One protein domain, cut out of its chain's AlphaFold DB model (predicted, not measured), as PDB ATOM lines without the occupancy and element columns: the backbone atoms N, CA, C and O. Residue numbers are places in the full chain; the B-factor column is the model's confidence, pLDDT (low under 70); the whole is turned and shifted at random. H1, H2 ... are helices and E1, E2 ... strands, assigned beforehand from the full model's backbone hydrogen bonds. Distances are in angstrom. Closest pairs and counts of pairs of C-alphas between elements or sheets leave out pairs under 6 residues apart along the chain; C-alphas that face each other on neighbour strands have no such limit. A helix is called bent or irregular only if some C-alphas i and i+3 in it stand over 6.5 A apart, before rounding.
ATOM      1  N   ILE A   7     -18.822  84.593  93.501       93.44
ATOM      2  CA  ILE A   7     -20.253  84.881  93.447       93.44
ATOM      3  C   ILE A   7     -20.804  84.790  94.865       93.44
ATOM      4  O   ILE A   7     -20.881  83.706  95.442       93.44
ATOM      5  N   GLU A   8     -21.190  85.929  95.428       93.31
ATOM      6  CA  GLU A   8     -21.827  85.996  96.740       93.31
ATOM      7  C   GLU A   8     -23.345  85.925  96.589       93.31
ATOM      8  O   GLU A   8     -23.962  86.773  95.938       93.31
ATOM      9  N   VAL A   9     -23.943  84.934  97.245       92.62
ATOM     10  CA  VAL A   9     -25.392  84.764  97.374       92.62
ATOM     11  C   VAL A   9     -25.763  85.038  98.826       92.62
ATOM     12  O   VAL A   9     -25.207  84.423  99.733       92.62
ATOM     13  N   SER A  10     -26.650  85.995  99.081       91.06
ATOM     14  CA  SER A  10     -26.989  86.417 100.448       91.06
ATOM     15  C   SER A  10     -28.427  86.905 100.563       91.06
ATOM     16  O   SER A  10     -29.020  87.352  99.583       91.06
ATOM     17  N   ASN A  11     -28.990  86.866 101.770       87.25
ATOM     18  CA  ASN A  11     -30.318  87.424 102.022       87.25
ATOM     19  C   ASN A  11     -30.306  88.943 101.798       87.25
ATOM     20  O   ASN A  11     -29.418  89.656 102.277       87.25
ATOM     21  N   TYR A  12     -31.302  89.453 101.078       82.81
ATOM     22  CA  TYR A  12     -31.416  90.882 100.823       82.81
ATOM     23  C   TYR A  12     -31.890  91.601 102.091       82.81
ATOM     24  O   TYR A  12     -33.058  91.533 102.466       82.81
ATOM     25  N   ARG A  13     -30.965  92.306 102.757       71.12
ATOM     26  CA  ARG A  13     -31.171  92.889 104.097       71.12
ATOM     27  C   ARG A  13     -32.389  93.812 104.214       71.12
ATOM     28  O   ARG A  13     -32.970  93.903 105.286       71.12
ATOM     29  N   ASN A  14     -32.781  94.473 103.124       71.25
ATOM     30  CA  ASN A  14     -33.829  95.498 103.140       71.25
ATOM     31  C   ASN A  14     -35.225  94.959 102.808       71.25
ATOM     32  O   ASN A  14     -36.202  95.700 102.895       71.25
ATOM     33  N   THR A  15     -35.358  93.709 102.361       70.06
ATOM     34  CA  THR A  15     -36.678  93.138 102.071       70.06
ATOM     35  C   THR A  15     -36.670  91.646 102.372       70.06
ATOM     36  O   THR A  15     -35.941  90.911 101.698       70.06
ATOM     37  N   PRO A  16     -37.486  91.176 103.331       72.19
ATOM     38  CA  PRO A  16     -37.610  89.751 103.595       72.19
ATOM     39  C   PRO A  16     -38.056  89.008 102.326       72.19
ATOM     40  O   PRO A  16     -38.758  89.566 101.481       72.19
ATOM     41  N   LYS A  17     -37.641  87.742 102.196       84.56
ATOM     42  CA  LYS A  17     -37.947  86.860 101.052       84.56
ATOM     43  C   LYS A  17     -37.313  87.266  99.713       84.56
ATOM     44  O   LYS A  17     -37.857  86.964  98.650       84.56
ATOM     45  N   LYS A  18     -36.152  87.921  99.729       89.62
ATOM     46  CA  LYS A  18     -35.341  88.159  98.524       89.62
ATOM     47  C   LYS A  18     -33.890  87.750  98.748       89.62
ATOM     48  O   LYS A  18     -33.361  87.888  99.849       89.62
ATOM     49  N   VAL A  19     -33.249  87.299  97.679       90.62
ATOM     50  CA  VAL A  19     -31.836  86.925  97.634       90.62
ATOM     51  C   VAL A  19     -31.103  87.888  96.714       90.62
ATOM     52  O   VAL A  19     -31.562  88.207  95.619       90.62
ATOM     53  N   SER A  20     -29.963  88.364  97.189       92.62
ATOM     54  CA  SER A  20     -29.017  89.206  96.476       92.62
ATOM     55  C   SER A  20     -27.869  88.349  95.961       92.62
ATOM     56  O   SER A  20     -27.230  87.642  96.741       92.62
ATOM     57  N   ILE A  21     -27.583  88.463  94.667       93.62
ATOM     58  CA  ILE A  21     -26.498  87.766  93.978       93.62
ATOM     59  C   ILE A  21     -25.588  88.815  93.345       93.62
ATOM     60  O   ILE A  21     -26.060  89.676  92.599       93.62
ATOM     61  N   LYS A  22     -24.290  88.751  93.630       93.38
ATOM     62  CA  LYS A  22     -23.293  89.664  93.051       93.38
ATOM     63  C   LYS A  22     -21.962  88.954  92.827       93.38
ATOM     64  O   LYS A  22     -21.630  88.027  93.561       93.38
ATOM     65  N   ALA A  23     -21.208  89.419  91.838       93.44
ATOM     66  CA  ALA A  23     -19.828  89.008  91.617       93.44
ATOM     67  C   ALA A  23     -18.861  90.012  92.252       93.44
ATOM     68  O   ALA A  23     -19.047  91.225  92.130       93.44
ATOM     69  N   CYS A  24     -17.819  89.505  92.898       91.94
ATOM     70  CA  CYS A  24     -16.718  90.292  93.436       91.94
ATOM     71  C   CYS A  24     -15.371  89.611  93.169       91.94
ATOM     72  O   CYS A  24     -15.297  88.397  92.995       91.94
ATOM     73  N   CYS A  25     -14.303  90.396  93.160       89.44
ATOM     74  CA  CYS A  25     -12.922  89.943  93.265       89.44
ATOM     75  C   CYS A  25     -12.207  90.774  94.342       89.44
ATOM     76  O   CYS A  25     -12.795  91.676  94.947       89.44
ATOM     77  N   ASP A  26     -10.924  90.497  94.576       83.94
ATOM     78  CA  ASP A  26     -10.132  91.201  95.593       83.94
ATOM     79  C   ASP A  26     -10.058  92.722  95.361       83.94
ATOM     80  O   ASP A  26      -9.921  93.490  96.314       83.94
ATOM     81  N   LYS A  27     -10.172  93.167  94.104       82.88
ATOM     82  CA  LYS A  27     -10.053  94.581  93.712       82.88
ATOM     83  C   LYS A  27     -11.395  95.294  93.569       82.88
ATOM     84  O   LYS A  27     -11.476  96.482  93.866       82.88
ATOM     85  N   ASP A  28     -12.433  94.590  93.123       82.69
ATOM     86  CA  ASP A  28     -13.763  95.151  92.899       82.69
ATOM     87  C   ASP A  28     -14.833  94.288  93.571       82.69
ATOM     88  O   ASP A  28     -15.030  93.111  93.263       82.69
ATOM     89  N   LYS A  29     -15.569  94.901  94.498       81.31
ATOM     90  CA  LYS A  29     -16.603  94.231  95.290       81.31
ATOM     91  C   LYS A  29     -17.961  94.135  94.581       81.31
ATOM     92  O   LYS A  29     -18.894  93.597  95.189       81.31
ATOM     93  N   ASN A  30     -18.107  94.663  93.360       82.38
ATOM     94  CA  ASN A  30     -19.372  94.680  92.618       82.38
ATOM     95  C   ASN A  30     -19.190  94.671  91.083       82.38
ATOM     96  O   ASN A  30     -19.790  95.484  90.377       82.38
ATOM     97  N   LEU A  31     -18.424  93.704  90.571       80.94
ATOM     98  CA  LEU A  31     -17.999  93.594  89.165       80.94
ATOM     99  C   LEU A  31     -19.135  93.677  88.133       80.94
ATOM    100  O   LEU A  31     -18.969  94.240  87.056       80.94
ATOM    101  N   SER A  32     -20.293  93.090  88.438       78.62
ATOM    102  CA  SER A  32     -21.419  92.967  87.499       78.62
ATOM    103  C   SER A  32     -22.695  93.644  87.997       78.62
ATOM    104  O   SER A  32     -23.786  93.380  87.488       78.62
ATOM    105  N   GLY A  33     -22.601  94.462  89.045       82.81
ATOM    106  CA  GLY A  33     -23.780  94.880  89.790       82.81
ATOM    107  C   GLY A  33     -24.439  93.723  90.553       82.81
ATOM    108  O   GLY A  33     -24.028  92.561  90.503       82.81
ATOM    109  N   THR A  34     -25.509  94.059  91.268       88.94
ATOM    110  CA  THR A  34     -26.303  93.103  92.046       88.94
ATOM    111  C   THR A  34     -27.577  92.722  91.294       88.94
ATOM    112  O   THR A  34     -28.275  93.588  90.752       88.94
ATOM    113  N   VAL A  35     -27.893  91.429  91.290       92.62
ATOM    114  CA  VAL A  35     -29.191  90.886  90.880       92.62
ATOM    115  C   VAL A  35     -29.961  90.499  92.135       92.62
ATOM    116  O   VAL A  35     -29.431  89.823  93.013       92.62
ATOM    117  N   ILE A  36     -31.216  90.935  92.219       91.50
ATOM    118  CA  ILE A  36     -32.115  90.584  93.317       91.50
ATOM    119  C   ILE A  36     -33.193  89.668  92.755       91.50
ATOM    120  O   ILE A  36     -33.914  90.056  91.836       91.50
ATOM    121  N   ILE A  37     -33.317  88.473  93.320       89.81
ATOM    122  CA  ILE A  37     -34.359  87.509  92.963       89.81
ATOM    123  C   ILE A  37     -35.242  87.195  94.176       89.81
ATOM    124  O   ILE A  37     -34.782  87.310  95.314       89.81
ATOM    125  N   PRO A  38     -36.513  86.809  93.972       90.50
ATOM    126  CA  PRO A  38     -37.341  86.277  95.050       90.50
ATOM    127  C   PRO A  38     -36.694  85.038  95.682       90.50
ATOM    128  O   PRO A  38     -36.179  84.180  94.964       90.50
ATOM    129  N   LEU A  39     -36.739  84.941  97.011       89.25
ATOM    130  CA  LEU A  39     -36.193  83.805  97.759       89.25
ATOM    131  C   LEU A  39     -36.889  82.499  97.372       89.25
ATOM    132  O   LEU A  39     -36.210  81.537  97.052       89.25
ATOM    133  N   GLU A  40     -38.217  82.508  97.278       88.50
ATOM    134  CA  GLU A  40     -39.013  81.345  96.862       88.50
ATOM    135  C   GLU A  40     -38.547  80.778  95.513       88.50
ATOM    136  O   GLU A  40     -38.406  79.571  95.335       88.50
ATOM    137  N   LYS A  41     -38.231  81.664  94.562       88.69
ATOM    138  CA  LYS A  41     -37.709  81.264  93.256       88.69
ATOM    139  C   LYS A  41     -36.338  80.599  93.391       88.69
ATOM    140  O   LYS A  41     -36.110  79.547  92.801       88.69
ATOM    141  N   TYR A  42     -35.446  81.207  94.171       89.75
ATOM    142  CA  TYR A  42     -34.121  80.659  94.445       89.75
ATOM    143  C   TYR A  42     -34.192  79.282  95.116       89.75
ATOM    144  O   TYR A  42     -33.490  78.372  94.690       89.75
ATOM    145  N   GLU A  43     -35.051  79.116  96.118       88.88
ATOM    146  CA  GLU A  43     -35.227  77.855  96.846       88.88
ATOM    147  C   GLU A  43     -35.868  76.770  95.974       88.88
ATOM    148  O   GLU A  43     -35.501  75.602  96.080       88.88
ATOM    149  N   SER A  44     -36.778  77.147  95.072       91.00
ATOM    150  CA  SER A  44     -37.483  76.199  94.206       91.00
ATOM    151  C   SER A  44     -36.609  75.622  93.088       91.00
ATOM    152  O   SER A  44     -36.665  74.418  92.842       91.00
ATOM    153  N   VAL A  45     -35.820  76.451  92.391       92.62
ATOM    154  CA  VAL A  45     -35.053  76.004  91.203       92.62
ATOM    155  C   VAL A  45     -33.534  76.089  91.370       92.62
ATOM    156  O   VAL A  45     -32.784  75.631  90.507       92.62
ATOM    157  N   GLY A  46     -33.052  76.669  92.467       91.88
ATOM    158  CA  GLY A  46     -31.631  76.892  92.721       91.88
ATOM    159  C   GLY A  46     -31.042  78.086  91.958       91.88
ATOM    160  O   GLY A  46     -31.700  78.754  91.154       91.88
ATOM    161  N   LEU A  47     -29.753  78.354  92.209       92.69
ATOM    162  CA  LEU A  47     -29.030  79.521  91.684       92.69
ATOM    163  C   LEU A  47     -29.004  79.574  90.150       92.69
ATOM    164  O   LEU A  47     -29.404  80.575  89.561       92.69
ATOM    165  N   ILE A  48     -28.514  78.506  89.515       94.50
ATOM    166  CA  ILE A  48     -28.247  78.487  88.071       94.50
ATOM    167  C   ILE A  48     -29.538  78.675  87.291       94.50
ATOM    168  O   ILE A  48     -29.619  79.577  86.467       94.50
ATOM    169  N   GLN A  49     -30.577  77.897  87.598       95.12
ATOM    170  CA  GLN A  49     -31.865  78.036  86.919       95.12
ATOM    171  C   GLN A  49     -32.522  79.390  87.192       95.12
ATOM    172  O   GLN A  49     -33.099  79.983  86.279       95.12
ATOM    173  N   SER A  50     -32.391  79.933  88.406       94.62
ATOM    174  CA  SER A  50     -32.892  81.280  88.703       94.62
ATOM    175  C   SER A  50     -32.244  82.341  87.811       94.62
ATOM    176  O   SER A  50     -32.953  83.200  87.277       94.62
ATOM    177  N   LEU A  51     -30.923  82.262  87.614       95.00
ATOM    178  CA  LEU A  51     -30.175  83.159  86.730       95.00
ATOM    179  C   LEU A  51     -30.491  82.905  85.250       95.00
ATOM    180  O   LEU A  51     -30.700  83.865  84.516       95.00
ATOM    181  N   THR A  52     -30.610  81.650  84.811       95.62
ATOM    182  CA  THR A  52     -30.986  81.305  83.427       95.62
ATOM    183  C   THR A  52     -32.356  81.870  83.065       95.62
ATOM    184  O   THR A  52     -32.528  82.454  82.000       95.62
ATOM    185  N   GLN A  53     -33.332  81.782  83.969       94.31
ATOM    186  CA  GLN A  53     -34.632  82.417  83.757       94.31
ATOM    187  C   GLN A  53     -34.538  83.952  83.776       94.31
ATOM    188  O   GLN A  53     -35.256  84.616  83.035       94.31
ATOM    189  N   GLY A  54     -33.665  84.525  84.611       92.69
ATOM    190  CA  GLY A  54     -33.395  85.966  84.644       92.69
ATOM    191  C   GLY A  54     -32.706  86.495  83.380       92.69
ATOM    192  O   GLY A  54     -32.985  87.615  82.962       92.69
ATOM    193  N   MET A  55     -31.881  85.676  82.724       93.44
ATOM    194  CA  MET A  55     -31.273  85.978  81.424       93.44
ATOM    195  C   MET A  55     -32.330  86.177  80.327       93.44
ATOM    196  O   MET A  55     -32.110  86.956  79.408       93.44
ATOM    197  N   ASN A  56     -33.503  85.550  80.451       91.94
ATOM    198  CA  ASN A  56     -34.618  85.695  79.509       91.94
ATOM    199  C   ASN A  56     -35.638  86.772  79.942       91.94
ATOM    200  O   ASN A  56     -36.783  86.756  79.496       91.94
ATOM    201  N   ASN A  57     -35.271  87.677  80.858       92.00
ATOM    202  CA  ASN A  57     -36.159  88.742  81.325       92.00
ATOM    203  C   ASN A  57     -36.280  89.876  80.291       92.00
ATOM    204  O   ASN A  57     -35.290  90.268  79.683       92.00
ATOM    205  N   ASN A  58     -37.471  90.473  80.173       91.62
ATOM    206  CA  ASN A  58     -37.721  91.615  79.280       91.62
ATOM    207  C   ASN A  58     -36.900  92.867  79.643       91.62
ATOM    208  O   ASN A  58     -36.724  93.758  78.815       91.62
ATOM    209  N   ASN A  59     -36.417  92.973  80.883       92.94
ATOM    210  CA  ASN A  59     -35.507  94.031  81.295       92.94
ATOM    211  C   ASN A  59     -34.063  93.668  80.908       92.94
ATOM    212  O   ASN A  59     -33.435  92.828  81.558       92.94
ATOM    213  N   GLN A  60     -33.527  94.364  79.901       92.56
ATOM    214  CA  GLN A  60     -32.179  94.139  79.367       92.56
ATOM    215  C   GLN A  60     -31.087  94.199  80.446       92.56
ATOM    216  O   GLN A  60     -30.190  93.363  80.458       92.56
ATOM    217  N   ILE A  61     -31.193  95.118  81.414       91.88
ATOM    218  CA  ILE A  61     -30.205  95.249  82.496       91.88
ATOM    219  C   ILE A  61     -30.198  93.988  83.369       91.88
ATOM    220  O   ILE A  61     -29.138  93.520  83.780       91.88
ATOM    221  N   ILE A  62     -31.370  93.422  83.667       91.38
ATOM    222  CA  ILE A  62     -31.466  92.175  84.441       91.38
ATOM    223  C   ILE A  62     -30.918  91.005  83.620       91.38
ATOM    224  O   ILE A  62     -30.152  90.203  84.161       91.38
ATOM    225  N   SER A  63     -31.268  90.940  82.333       94.19
ATOM    226  CA  SER A  63     -30.780  89.919  81.402       94.19
ATOM    227  C   SER A  63     -29.248  89.899  81.326       94.19
ATOM    228  O   SER A  63     -28.631  88.867  81.612       94.19
ATOM    229  N   ASP A  64     -28.625  91.052  81.066       94.62
ATOM    230  CA  ASP A  64     -27.172  91.190  80.916       94.62
ATOM    231  C   ASP A  64     -26.422  90.831  82.205       94.62
ATOM    232  O   ASP A  64     -25.393  90.146  82.176       94.62
ATOM    233  N   ARG A  65     -26.961  91.237  83.362       94.88
ATOM    234  CA  ARG A  65     -26.378  90.890  84.667       94.88
ATOM    235  C   ARG A  65     -26.463  89.395  84.943       94.88
ATOM    236  O   ARG A  65     -25.472  88.802  85.360       94.88
ATOM    237  N   CYS A  66     -27.611  88.767  84.686       95.06
ATOM    238  CA  CYS A  66     -27.760  87.321  84.859       95.06
ATOM    239  C   CYS A  66     -26.822  86.544  83.929       95.06
ATOM    240  O   CYS A  66     -26.160  85.609  84.379       95.06
ATOM    241  N   LYS A  67     -26.699  86.971  82.666       95.25
ATOM    242  CA  LYS A  67     -25.765  86.386  81.695       95.25
ATOM    243  C   LYS A  67     -24.312  86.497  82.157       95.25
ATOM    244  O   LYS A  67     -23.567  85.525  82.096       95.25
ATOM    245  N   THR A  68     -23.920  87.661  82.668       94.88
ATOM    246  CA  THR A  68     -22.567  87.896  83.193       94.88
ATOM    247  C   THR A  68     -22.265  86.994  84.390       94.88
ATOM    248  O   THR A  68     -21.222  86.343  84.424       94.88
ATOM    249  N   LEU A  69     -23.201  86.884  85.338       95.25
ATOM    250  CA  LEU A  69     -23.065  85.992  86.493       95.25
ATOM    251  C   LEU A  69     -22.939  84.521  86.071       95.25
ATOM    252  O   LEU A  69     -22.086  83.809  86.595       95.25
ATOM    253  N   LEU A  70     -23.742  84.075  85.100       95.69
ATOM    254  CA  LEU A  70     -23.645  82.722  84.541       95.69
ATOM    255  C   LEU A  70     -22.283  82.472  83.885       95.69
ATOM    256  O   LEU A  70     -21.692  81.419  84.111       95.69
ATOM    257  N   ASN A  71     -21.757  83.444  83.135       95.06
ATOM    258  CA  ASN A  71     -20.435  83.337  82.518       95.06
ATOM    259  C   ASN A  71     -19.327  83.192  83.568       95.06
ATOM    260  O   ASN A  71     -18.437  82.361  83.398       95.06
ATOM    261  N   TYR A  72     -19.396  83.941  84.672       93.50
ATOM    262  CA  TYR A  72     -18.428  83.795  85.759       93.50
ATOM    263  C   TYR A  72     -18.493  82.415  86.407       93.50
ATOM    264  O   TYR A  72     -17.454  81.784  86.601       93.50
ATOM    265  N   ILE A  73     -19.697  81.909  86.676       93.81
ATOM    266  CA  ILE A  73     -19.868  80.555  87.213       93.81
ATOM    267  C   ILE A  73     -19.295  79.516  86.241       93.81
ATOM    268  O   ILE A  73     -18.527  78.652  86.659       93.81
ATOM    269  N   ALA A  74     -19.594  79.632  84.945       94.06
ATOM    270  CA  ALA A  74     -19.063  78.738  83.915       94.06
ATOM    271  C   ALA A  74     -17.530  78.812  83.791       94.06
ATOM    272  O   ALA A  74     -16.893  77.805  83.493       94.06
ATOM    273  N   SER A  75     -16.928  79.974  84.067       92.12
ATOM    274  CA  SER A  75     -15.470  80.153  84.106       92.12
ATOM    275  C   SER A  75     -14.798  79.645  85.390       92.12
ATOM    276  O   SER A  75     -13.587  79.793  85.537       92.12
ATOM    277  N   GLY A  76     -15.559  79.050  86.316       91.94
ATOM    278  CA  GLY A  76     -15.034  78.483  87.560       91.94
ATOM    279  C   GLY A  76     -14.991  79.458  88.738       91.94
ATOM    280  O   GLY A  76     -14.175  79.278  89.642       91.94
ATOM    281  N   ALA A  77     -15.843  80.488  88.754       92.44
ATOM    282  CA  ALA A  77     -15.962  81.368  89.914       92.44
ATOM    283  C   ALA A  77     -16.350  80.583  91.179       92.44
ATOM    284  O   ALA A  77     -17.197  79.687  91.151       92.44
ATOM    285  N   THR A  78     -15.766  80.966  92.313       93.50
ATOM    286  CA  THR A  78     -16.125  80.389  93.615       93.50
ATOM    287  C   THR A  78     -17.507  80.884  94.023       93.50
ATOM    288  O   THR A  78     -17.783  82.075  93.947       93.50
ATOM    289  N   ILE A  79     -18.388  80.005  94.495       93.00
ATOM    290  CA  ILE A  79     -19.715  80.403  94.982       93.00
ATOM    291  C   ILE A  79     -19.687  80.420  96.510       93.00
ATOM    292  O   ILE A  79     -19.403  79.403  97.140       93.00
ATOM    293  N   ARG A  80     -20.009  81.568  97.114       91.94
ATOM    294  CA  ARG A  80     -20.140  81.727  98.566       91.94
ATOM    295  C   ARG A  80     -21.591  82.025  98.927       91.94
ATOM    296  O   ARG A  80     -22.150  83.043  98.521       91.94
ATOM    297  N   MET A  81     -22.184  81.145  99.725       88.69
ATOM    298  CA  MET A  81     -23.545  81.296 100.233       88.69
ATOM    299  C   MET A  81     -23.503  81.837 101.662       88.69
ATOM    300  O   MET A  81     -23.013  81.180 102.570       88.69
ATOM    301  N   ASN A  82     -24.037  83.041 101.843       82.19
ATOM    302  CA  ASN A  82     -24.202  83.720 103.128       82.19
ATOM    303  C   ASN A  82     -25.697  83.835 103.494       82.19
ATOM    304  O   ASN A  82     -26.116  84.781 104.164       82.19
ATOM    305  N   CYS A  83     -26.527  82.927 102.975       68.25
ATOM    306  CA  CYS A  83     -27.934  82.819 103.345       68.25
ATOM    307  C   CYS A  83     -28.028  82.137 104.711       68.25
ATOM    308  O   CYS A  83     -27.508  81.041 104.898       68.25
TER     309      CYS A  83
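Overview. This is residues 7 to 83 of the 86 residues of an uncharacterized protein of Photobacterium aquimaris (UniProt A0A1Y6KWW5). A twisted sheet of four strands has two helices, H1 and H2, packed over one face, while its other face is bare. H1 is sharply kinked, and H2 crosses the strands slantwise. The printed part has 77 residues, with three strands E1, E2 and E3, then helices H1 and H2, then strand E4; the mixed sheet has the order E3, E2, E1, E4, antiparallel but for the parallel pair E1 and E4. The class is mixed, helices and strands. The whole is compact, with a radius of gyration of the C-alphas of 11.5 A and spans of 30 by 26 by 19 A.

Along the chain. E1, residues 7 to 11, begins with C-alpha 7 at (-20.253, 84.881, 93.447) and is 13.5 A long. E2, residues 18 to 24, measures 19.4 A, and E3, residues 34 to 38, measures 13.3 A. H1, residues 39 to 55, begins with C-alpha 39 at (-36.193, 83.805, 97.759) and measures 17.2 A; it is irregular, with C-alphas 44 and 47 at 9.4 A and a kink of 115 degrees near residue 46. H2, residues 60 to 74, is 20.7 A long. E4, residues 78 to 82, is 12.9 A long and ends with C-alpha 82 at (-24.202, 83.720, 103.128).

Arrangement. E1, E2 and E3 form a meander, each strand the antiparallel neighbour of the one before, with hairpins E1 and E2, and E2 and E3. Between E1 and E2, N 8 and O 22 are 2.8 A apart, within hydrogen-bond range; between E2 and E3, N 21 and O 35 are also at 2.8 A. The edge strand E4 is parallel to E1 at 11 degrees, with N 9 and O 80 at 2.9 A. E3, H1, H2 and E4 make a split strand-helix-strand unit, two strands running the same way with E2 and E1 between them, and its crossover is right-handed. H1 and H2 are on the same face of the sheet, which gives two layers. H1 lies over E3 and E2 at a height of 8.9 A over the sheet, slantwise to the strands, at 47 degrees to E2 on the local plane. H2 lies over E2, E1 and, only just, E3, with 3 of its C-alphas falling there; its height over the sheet is 9.1 A, and it runs slantwise, at 50 degrees to E1 on the local plane. The closest C-alphas of H2 and E3 are those of Arg 65 and Val 35, 6.8 A apart. H1 touches H2 with residues 48 to 55 alone, about perpendicular at 83 degrees; the closest C-alphas are those of Met 55 and Ser 63, 4.0 A apart. E3 and E4 are apart. Every O i to N i+4 pair is within hydrogen-bond range in H2, and 10 of 13 in H1.

Size, cuts and confidence. The two C-alphas farthest apart, those of Lys 27 and Ser 44, are 33.0 A apart. The printed part has no cut, and no link is long. The mean pLDDT of the printed part is 89.6, and residue 83 is under 70.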